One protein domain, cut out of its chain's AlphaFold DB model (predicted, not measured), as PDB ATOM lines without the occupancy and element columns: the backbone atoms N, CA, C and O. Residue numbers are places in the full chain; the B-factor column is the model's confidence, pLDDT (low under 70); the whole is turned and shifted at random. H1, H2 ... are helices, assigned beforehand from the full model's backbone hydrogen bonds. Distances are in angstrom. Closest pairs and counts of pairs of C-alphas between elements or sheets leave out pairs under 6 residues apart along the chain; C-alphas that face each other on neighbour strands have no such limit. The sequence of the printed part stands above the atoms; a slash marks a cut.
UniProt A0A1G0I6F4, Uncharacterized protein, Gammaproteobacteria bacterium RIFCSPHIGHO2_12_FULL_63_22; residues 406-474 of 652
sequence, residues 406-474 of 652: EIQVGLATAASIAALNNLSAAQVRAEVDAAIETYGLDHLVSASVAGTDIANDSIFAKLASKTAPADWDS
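Overview. This is residues 406 to 474 of the 652 residues of an uncharacterized protein of Gammaproteobacteria bacterium RIFCSPHIGHO2_12_FULL_63_22 (UniProt A0A1G0I6F4). A long arm, residues 406 to 432 with H1, H2 and residues 425 to 432 of H3, stands free and leads into a small body, where H4 and H5 pack together, joined by a long loop. There are 69 residues printed, with five named helices, H1 to H5 in order, and no named strand: all helix. The whole is extended, with a radius of gyration of the C-alphas of 19.7 A and spans of 63 by 21 by 12 A.

Along the chain. H1 is residues 406 to 410, from C-alpha 406 at (238.696, 199.874, 157.091). H2 is residues 414 to 421, 10.5 A long; H3, residues 425 to 438, 19.8 A; H4, residues 442 to 445; H5, residues 459 to 464, ending at C-alpha 464 (246.190, 155.008, 193.014).

Arrangement. H1 and H2 touch no helix. H3 and H4 are close but not clearly touching; their closest C-alphas, of Ile 436 and Asp 442, are 5.6 A apart. H4 and H5 touch, closest at the C-alphas of Leu 444 and Ile 459, 5.4 A. Every O i to N i+4 pair is within hydrogen-bond range in H1, H2, H3 and H5; H4 is too short for one.

Size, cuts and confidence. The printed part has no cut. The link H4 to H5 is long, 13 residues. Residues 445 to 457 and 466 to 474 are among 27 with pLDDT under 70.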
ATOM      1  N   GLU A 406     238.122 199.820 155.741       86.00
ATOM      2  CA  GLU A 406     238.696 199.874 157.091       86.00
ATOM      3  C   GLU A 406     237.615 200.014 158.182       86.00
ATOM      4  O   GLU A 406     237.627 199.273 159.167       86.00
ATOM      5  N   ILE A 407     236.607 200.871 157.960       85.25
ATOM      6  CA  ILE A 407     235.418 200.971 158.827       85.25
ATOM      7  C   ILE A 407     234.670 199.630 158.881       85.25
ATOM      8  O   ILE A 407     234.239 199.205 159.953       85.25
ATOM      9  N   GLN A 408     234.525 198.948 157.743       83.50
ATOM     10  CA  GLN A 408     233.845 197.652 157.658       83.50
ATOM     11  C   GLN A 408     234.643 196.503 158.284       83.50
ATOM     12  O   GLN A 408     234.034 195.574 158.801       83.50
ATOM     13  N   VAL A 409     235.976 196.563 158.262       78.88
ATOM     14  CA  VAL A 409     236.855 195.582 158.920       78.88
ATOM     15  C   VAL A 409     236.773 195.701 160.446       78.88
ATOM     16  O   VAL A 409     236.819 194.684 161.134       78.88
ATOM     17  N   GLY A 410     236.627 196.917 160.988       72.25
ATOM     18  CA  GLY A 410     236.492 197.145 162.433       72.25
ATOM     19  C   GLY A 410     235.091 196.881 163.002       72.25
ATOM     20  O   GLY A 410     234.947 196.657 164.205       72.25
ATOM     21  N   LEU A 411     234.051 196.905 162.163       78.12
ATOM     22  CA  LEU A 411     232.676 196.620 162.565       78.12
ATOM     23  C   LEU A 411     232.391 195.119 162.435       78.12
ATOM     24  O   LEU A 411     232.739 194.500 161.434       78.12
ATOM     25  N   ALA A 412     231.704 194.525 163.414       75.06
ATOM     26  CA  ALA A 412     231.267 193.139 163.295       75.06
ATOM     27  C   ALA A 412     230.281 193.015 162.118       75.06
ATOM     28  O   ALA A 412     229.125 193.432 162.191       75.06
ATOM     29  N   THR A 413     230.752 192.463 161.004       76.94
ATOM     30  CA  THR A 413     229.924 192.149 159.842       76.94
ATOM     31  C   THR A 413     228.913 191.053 160.188       76.94
ATOM     32  O   THR A 413     229.138 190.233 161.084       76.94
ATOM     33  N   ALA A 414     227.814 190.978 159.431       71.81
ATOM     34  CA  ALA A 414     226.851 189.882 159.557       71.81
ATOM     35  C   ALA A 414     227.527 188.500 159.427       71.81
ATOM     36  O   ALA A 414     227.119 187.561 160.100       71.81
ATOM     37  N   ALA A 415     228.606 188.396 158.640       71.12
ATOM     38  CA  ALA A 415     229.411 187.183 158.512       71.12
ATOM     39  C   ALA A 415     230.227 186.865 159.778       71.12
ATOM     40  O   ALA A 415     230.266 185.707 160.184       71.12
ATOM     41  N   SER A 416     230.827 187.860 160.448       76.06
ATOM     42  CA  SER A 416     231.509 187.627 161.734       76.06
ATOM     43  C   SER A 416     230.529 187.285 162.856       76.06
ATOM     44  O   SER A 416     230.813 186.401 163.652       76.06
ATOM     45  N   ILE A 417     229.344 187.905 162.889       75.62
ATOM     46  CA  ILE A 417     228.300 187.570 163.872       75.62
ATOM     47  C   ILE A 417     227.753 186.159 163.609       75.62
ATOM     48  O   ILE A 417     227.585 185.375 164.540       75.62
ATOM     49  N   ALA A 418     227.542 185.798 162.340       71.62
ATOM     50  CA  ALA A 418     227.163 184.442 161.955       71.62
ATOM     51  C   ALA A 418     228.254 183.416 162.302       71.62
ATOM     52  O   ALA A 418     227.921 182.316 162.724       71.62
ATOM     53  N   ALA A 419     229.540 183.767 162.191       71.62
ATOM     54  CA  ALA A 419     230.644 182.893 162.588       71.62
ATOM     55  C   ALA A 419     230.682 182.619 164.104       71.62
ATOM     56  O   ALA A 419     231.039 181.510 164.491       71.62
ATOM     57  N   LEU A 420     230.263 183.571 164.955       69.62
ATOM     58  CA  LEU A 420     230.072 183.308 166.390       69.62
ATOM     59  C   LEU A 420     228.881 182.369 166.654       69.62
ATOM     60  O   LEU A 420     228.991 181.476 167.488       69.62
ATOM     61  N   ASN A 421     227.763 182.536 165.937       65.94
ATOM     62  CA  ASN A 421     226.570 181.691 166.103       65.94
ATOM     63  C   ASN A 421     226.704 180.291 165.476       65.94
ATOM     64  O   ASN A 421     225.998 179.373 165.885       65.94
ATOM     65  N   ASN A 422     227.607 180.119 164.508       65.50
ATOM     66  CA  ASN A 422     227.887 178.847 163.840       65.50
ATOM     67  C   ASN A 422     229.130 178.134 164.389       65.50
ATOM     68  O   ASN A 422     229.655 177.245 163.714       65.50
ATOM     69  N   LEU A 423     229.609 178.481 165.589       71.06
ATOM     70  CA  LEU A 423     230.549 177.618 166.302       71.06
ATOM     71  C   LEU A 423     229.860 176.275 166.538       71.06
ATOM     72  O   LEU A 423     229.025 176.114 167.426       71.06
ATOM     73  N   SER A 424     230.175 175.310 165.682       73.69
ATOM     74  CA  SER A 424     229.631 173.968 165.803       73.69
ATOM     75  C   SER A 424     230.072 173.375 167.139       73.69
ATOM     76  O   SER A 424     231.183 173.631 167.613       73.69
ATOM     77  N   ALA A 425     229.247 172.507 167.721       74.00
ATOM     78  CA  ALA A 425     229.643 171.770 168.917       74.00
ATOM     79  C   ALA A 425     230.969 171.001 168.703       74.00
ATOM     80  O   ALA A 425     231.705 170.764 169.653       74.00
ATOM     81  N   ALA A 426     231.311 170.657 167.453       76.19
ATOM     82  CA  ALA A 426     232.593 170.060 167.088       76.19
ATOM     83  C   ALA A 426     233.781 171.026 167.229       76.19
ATOM     84  O   ALA A 426     234.815 170.620 167.743       76.19
ATOM     85  N   GLN A 427     233.635 172.291 166.823       84.62
ATOM     86  CA  GLN A 427     234.675 173.308 167.015       84.62
ATOM     87  C   GLN A 427     234.870 173.632 168.496       84.62
ATOM     88  O   GLN A 427     236.002 173.691 168.950       84.62
ATOM     89  N   VAL A 428     233.782 173.766 169.265       85.94
ATOM     90  CA  VAL A 428     233.874 174.001 170.717       85.94
ATOM     91  C   VAL A 428     234.585 172.842 171.417       85.94
ATOM     92  O   VAL A 428     235.456 173.080 172.246       85.94
ATOM     93  N   ARG A 429     234.269 171.592 171.056       83.31
ATOM     94  CA  ARG A 429     234.980 170.418 171.585       83.31
ATOM     95  C   ARG A 429     236.459 170.419 171.203       83.31
ATOM     96  O   ARG A 429     237.284 170.246 172.083       83.31
ATOM     97  N   ALA A 430     236.793 170.705 169.945       84.69
ATOM     98  CA  ALA A 430     238.184 170.751 169.495       84.69
ATOM     99  C   ALA A 430     239.017 171.828 170.219       84.69
ATOM    100  O   ALA A 430     240.164 171.577 170.572       84.69
ATOM    101  N   GLU A 431     238.445 173.008 170.472       88.06
ATOM    102  CA  GLU A 431     239.110 174.066 171.249       88.06
ATOM    103  C   GLU A 431     239.284 173.672 172.727       88.06
ATOM    104  O   GLU A 431     240.319 173.960 173.327       88.06
ATOM    105  N   VAL A 432     238.301 172.984 173.320       85.75
ATOM    106  CA  VAL A 432     238.402 172.448 174.689       85.75
ATOM    107  C   VAL A 432     239.468 171.353 174.775       85.75
ATOM    108  O   VAL A 432     240.286 171.393 175.692       85.75
ATOM    109  N   ASP A 433     239.518 170.437 173.808       84.38
ATOM    110  CA  ASP A 433     240.536 169.385 173.730       84.38
ATOM    111  C   ASP A 433     241.943 170.000 173.604       84.38
ATOM    112  O   ASP A 433     242.845 169.659 174.371       84.38
ATOM    113  N   ALA A 434     242.111 170.989 172.717       84.31
ATOM    114  CA  ALA A 434     243.374 171.709 172.543       84.31
ATOM    115  C   ALA A 434     243.795 172.488 173.803       84.31
ATOM    116  O   ALA A 434     244.984 172.565 174.124       84.31
ATOM    117  N   ALA A 435     242.840 173.065 174.540       84.44
ATOM    118  CA  ALA A 435     243.119 173.739 175.805       84.44
ATOM    119  C   ALA A 435     243.565 172.742 176.888       84.44
ATOM    120  O   ALA A 435     244.551 172.997 177.580       84.44
ATOM    121  N   ILE A 436     242.879 171.602 177.017       82.06
ATOM    122  CA  ILE A 436     243.230 170.533 177.966       82.06
ATOM    123  C   ILE A 436     244.644 169.999 177.681       82.06
ATOM    124  O   ILE A 436     245.421 169.839 178.624       82.06
ATOM    125  N   GLU A 437     245.011 169.818 176.409       81.94
ATOM    126  CA  GLU A 437     246.367 169.431 175.987       81.94
ATOM    127  C   GLU A 437     247.400 170.536 176.276       81.94
ATOM    128  O   GLU A 437     248.450 170.275 176.862       81.94
ATOM    129  N   THR A 438     247.094 171.798 175.950       80.75
ATOM    130  CA  THR A 438     248.004 172.942 176.174       80.75
ATOM    131  C   THR A 438     248.363 173.118 177.649       80.75
ATOM    132  O   THR A 438     249.509 173.430 177.981       80.75
ATOM    133  N   TYR A 439     247.392 172.926 178.544       76.12
ATOM    134  CA  TYR A 439     247.612 172.992 179.988       76.12
ATOM    135  C   TYR A 439     248.102 171.661 180.587       76.12
ATOM    136  O   TYR A 439     248.317 171.597 181.798       76.12
ATOM    137  N   GLY A 440     248.302 170.620 179.768       65.25
ATOM    138  CA  GLY A 440     248.784 169.303 180.196       65.25
ATOM    139  C   GLY A 440     247.849 168.595 181.178       65.25
ATOM    140  O   GLY A 440     248.305 167.857 182.053       65.25
ATOM    141  N   LEU A 441     246.546 168.881 181.096       71.56
ATOM    142  CA  LEU A 441     245.513 168.281 181.944       71.56
ATOM    143  C   LEU A 441     244.977 166.968 181.351       71.56
ATOM    144  O   LEU A 441     244.283 166.225 182.045       71.56
ATOM    145  N   ASP A 442     245.330 166.655 180.103       70.50
ATOM    146  CA  ASP A 442     245.021 165.391 179.429       70.50
ATOM    147  C   ASP A 442     245.574 164.191 180.217       70.50
ATOM    148  O   ASP A 442     244.878 163.205 180.447       70.50
ATOM    149  N   HIS A 443     246.777 164.318 180.773       63.66
ATOM    150  CA  HIS A 443     247.425 163.294 181.590       63.66
ATOM    151  C   HIS A 443     246.803 163.104 182.988       63.66
ATOM    152  O   HIS A 443     247.182 162.164 183.693       63.66
ATOM    153  N   LEU A 444     245.876 163.974 183.418       70.12
ATOM    154  CA  LEU A 444     245.159 163.811 184.686       70.12
ATOM    155  C   LEU A 444     243.986 162.836 184.529       70.12
ATOM    156  O   LEU A 444     243.848 161.929 185.337       70.12
ATOM    157  N   VAL A 445     243.159 162.969 183.489       66.56
ATOM    158  CA  VAL A 445     241.880 162.229 183.361       66.56
ATOM    159  C   VAL A 445     241.659 161.719 181.931       66.56
ATOM    160  O   VAL A 445     240.526 161.662 181.467       66.56
ATOM    161  N   SER A 446     242.715 161.388 181.178       61.47
ATOM    162  CA  SER A 446     242.532 160.774 179.856       61.47
ATOM    163  C   SER A 446     241.836 159.426 180.033       61.47
ATOM    164  O   SER A 446     242.473 158.440 180.379       61.47
ATOM    165  N   ALA A 447     240.522 159.379 179.840       54.94
ATOM    166  CA  ALA A 447     239.808 158.146 179.566       54.94
ATOM    167  C   ALA A 447     239.985 157.876 178.071       54.94
ATOM    168  O   ALA A 447     239.690 158.739 177.243       54.94
ATOM    169  N   SER A 448     240.503 156.699 177.711       54.69
ATOM    170  CA  SER A 448     240.732 156.355 176.297       54.69
ATOM    171  C   SER A 448     239.443 156.406 175.456       54.69
ATOM    172  O   SER A 448     239.503 156.564 174.236       54.69
ATOM    173  N   VAL A 449     238.279 156.321 176.115       49.38
ATOM    174  CA  VAL A 449     236.937 156.518 175.563       49.38
ATOM    175  C   VAL A 449     236.008 157.089 176.651       49.38
ATOM    176  O   VAL A 449     236.209 156.859 177.840       49.38
ATOM    177  N   ALA A 450     234.974 157.846 176.276       46.25
ATOM    178  CA  ALA A 450     234.012 158.383 177.245       46.25
ATOM    179  C   ALA A 450     233.289 157.247 178.000       46.25
ATOM    180  O   ALA A 450     232.730 156.351 177.371       46.25
ATOM    181  N   GLY A 451     233.293 157.300 179.335       52.22
ATOM    182  CA  GLY A 451     232.680 156.276 180.191       52.22
ATOM    183  C   GLY A 451     233.540 155.031 180.440       52.22
ATOM    184  O   GLY A 451     233.036 154.084 181.035       52.22
ATOM    185  N   THR A 452     234.804 155.019 179.999       51.00
ATOM    186  CA  THR A 452     235.790 153.994 180.383       51.00
ATOM    187  C   THR A 452     236.738 154.517 181.452       51.00
ATOM    188  O   THR A 452     236.834 155.728 181.669       51.00
ATOM    189  N   ASP A 453     237.491 153.607 182.056       54.66
ATOM    190  CA  ASP A 453     238.453 153.917 183.107       54.66
ATOM    191  C   ASP A 453     239.549 154.879 182.628       54.66
ATOM    192  O   ASP A 453     239.846 155.019 181.430       54.66
ATOM    193  N   ILE A 454     240.132 155.590 183.597       65.62
ATOM    194  CA  ILE A 454     241.278 156.474 183.386       65.62
ATOM    195  C   ILE A 454     242.409 155.630 182.775       65.62
ATOM    196  O   ILE A 454     242.737 154.571 183.299       65.62
ATOM    197  N   ALA A 455     243.041 156.102 181.700       68.31
ATOM    198  CA  ALA A 455     244.122 155.393 181.024       68.31
ATOM    199  C   ALA A 455     245.235 154.992 182.006       68.31
ATOM    200  O   ALA A 455     245.653 155.801 182.841       68.31
ATOM    201  N   ASN A 456     245.762 153.773 181.824       62.62
ATOM    202  CA  ASN A 456     246.651 153.045 182.744       62.62
ATOM    203  C   ASN A 456     248.037 153.695 183.015       62.62
ATOM    204  O   ASN A 456     248.962 153.060 183.519       62.62
ATOM    205  N   ASP A 457     248.223 154.961 182.652       65.62
ATOM    206  CA  ASP A 457     249.443 155.738 182.878       65.62
ATOM    207  C   ASP A 457     249.185 157.193 183.303       65.62
ATOM    208  O   ASP A 457     250.142 157.966 183.460       65.62
ATOM    209  N   SER A 458     247.917 157.561 183.528       74.44
ATOM    210  CA  SER A 458     247.529 158.852 184.101       74.44
ATOM    211  C   SER A 458     248.191 159.083 185.462       74.44
ATOM    212  O   SER A 458     248.506 158.153 186.210       74.44
ATOM    213  N   ILE A 459     248.356 160.357 185.818       73.69
ATOM    214  CA  ILE A 459     248.815 160.774 187.144       73.69
ATOM    215  C   ILE A 459     247.909 160.208 188.246       73.69
ATOM    216  O   ILE A 459     248.425 159.752 189.267       73.69
ATOM    217  N   PHE A 460     246.585 160.170 188.048       75.12
ATOM    218  CA  PHE A 460     245.692 159.571 189.041       75.12
ATOM    219  C   PHE A 460     245.865 158.053 189.121       75.12
ATOM    220  O   PHE A 460     245.783 157.518 190.221       75.12
ATOM    221  N   ALA A 461     246.150 157.366 188.011       72.62
ATOM    222  CA  ALA A 461     246.418 155.928 188.018       72.62
ATOM    223  C   ALA A 461     247.717 155.588 188.747       72.62
ATOM    224  O   ALA A 461     247.732 154.694 189.584       72.62
ATOM    225  N   LYS A 462     248.771 156.380 188.537       72.06
ATOM    226  CA  LYS A 462     250.053 156.242 189.246       72.06
ATOM    227  C   LYS A 462     249.982 156.599 190.730       72.06
ATOM    228  O   LYS A 462     250.810 156.131 191.505       72.06
ATOM    229  N   LEU A 463     249.037 157.455 191.123       74.75
ATOM    230  CA  LEU A 463     248.792 157.773 192.530       74.75
ATOM    231  C   LEU A 463     247.987 156.671 193.227       74.75
ATOM    232  O   LEU A 463     248.217 156.402 194.404       74.75
ATOM    233  N   ALA A 464     247.050 156.060 192.504       72.56
ATOM    234  CA  ALA A 464     246.190 155.008 193.014       72.56
ATOM    235  C   ALA A 464     246.924 153.658 193.075       72.56
ATOM    236  O   ALA A 464     246.892 152.992 194.101       72.56
ATOM    237  N   SER A 465     247.655 153.270 192.030       70.88
ATOM    238  CA  SER A 465     248.282 151.951 191.931       70.88
ATOM    239  C   SER A 465     249.775 152.025 191.601       70.88
ATOM    240  O   SER A 465     250.216 152.795 190.748       70.88
ATOM    241  N   LYS A 466     250.568 151.166 192.258       68.69
ATOM    242  CA  LYS A 466     251.994 150.946 191.954       68.69
ATOM    243  C   LYS A 466     252.229 149.907 190.847       68.69
ATOM    244  O   LYS A 466     253.388 149.601 190.548       68.69
ATOM    245  N   THR A 467     251.183 149.311 190.272       65.44
ATOM    246  CA  THR A 467     251.340 148.309 189.207       65.44
ATOM    247  C   THR A 467     251.931 148.940 187.944       65.44
ATOM    248  O   THR A 467     251.823 150.142 187.726       65.44
ATOM    249  N   ALA A 468     252.595 148.141 187.106       69.62
ATOM    250  CA  ALA A 468     253.102 148.588 185.809       69.62
ATOM    251  C   ALA A 468     252.445 147.757 184.689       69.62
ATOM    252  O   ALA A 468     252.766 146.568 184.576       69.62
ATOM    253  N   PRO A 469     251.560 148.344 183.856       66.56
ATOM    254  CA  PRO A 469     251.069 149.729 183.918       66.56
ATOM    255  C   PRO A 469     250.138 149.965 185.129       66.56
ATOM    256  O   PRO A 469     249.617 149.013 185.715       66.56
ATOM    257  N   ALA A 470     249.996 151.222 185.548       67.75
ATOM    258  CA  ALA A 470     249.247 151.590 186.749       67.75
ATOM    259  C   ALA A 470     247.747 151.563 186.444       67.75
ATOM    260  O   ALA A 470     247.287 152.307 185.593       67.75
ATOM    261  N   ASP A 471     246.981 150.703 187.105       69.44
ATOM    262  CA  ASP A 471     245.554 150.519 186.813       69.44
ATOM    263  C   ASP A 471     244.694 151.043 187.971       69.44
ATOM    264  O   ASP A 471     244.925 150.671 189.125       69.44
ATOM    265  N   TRP A 472     243.721 151.911 187.672       69.62
ATOM    266  CA  TRP A 472     242.793 152.457 188.672       69.62
ATOM    267  C   TRP A 472     241.878 151.375 189.248       69.62
ATOM    268  O   TRP A 472     241.575 151.416 190.439       69.62
ATOM    269  N   ASP A 473     241.515 150.372 188.448       68.50
ATOM    270  CA  ASP A 473     240.628 149.281 188.869       68.50
ATOM    271  C   ASP A 473     241.301 148.339 189.869       68.50
ATOM    272  O   ASP A 473     240.639 147.629 190.629       68.50
ATOM    273  N   SER A 474     242.636 148.349 189.900       65.56
ATOM    274  CA  SER A 474     243.417 147.619 190.893       65.56
ATOM    275  C   SER A 474     243.451 148.323 192.250       65.56
ATOM    276  O   SER A 474     243.875 147.684 193.213       65.56
TER     277      SER A 474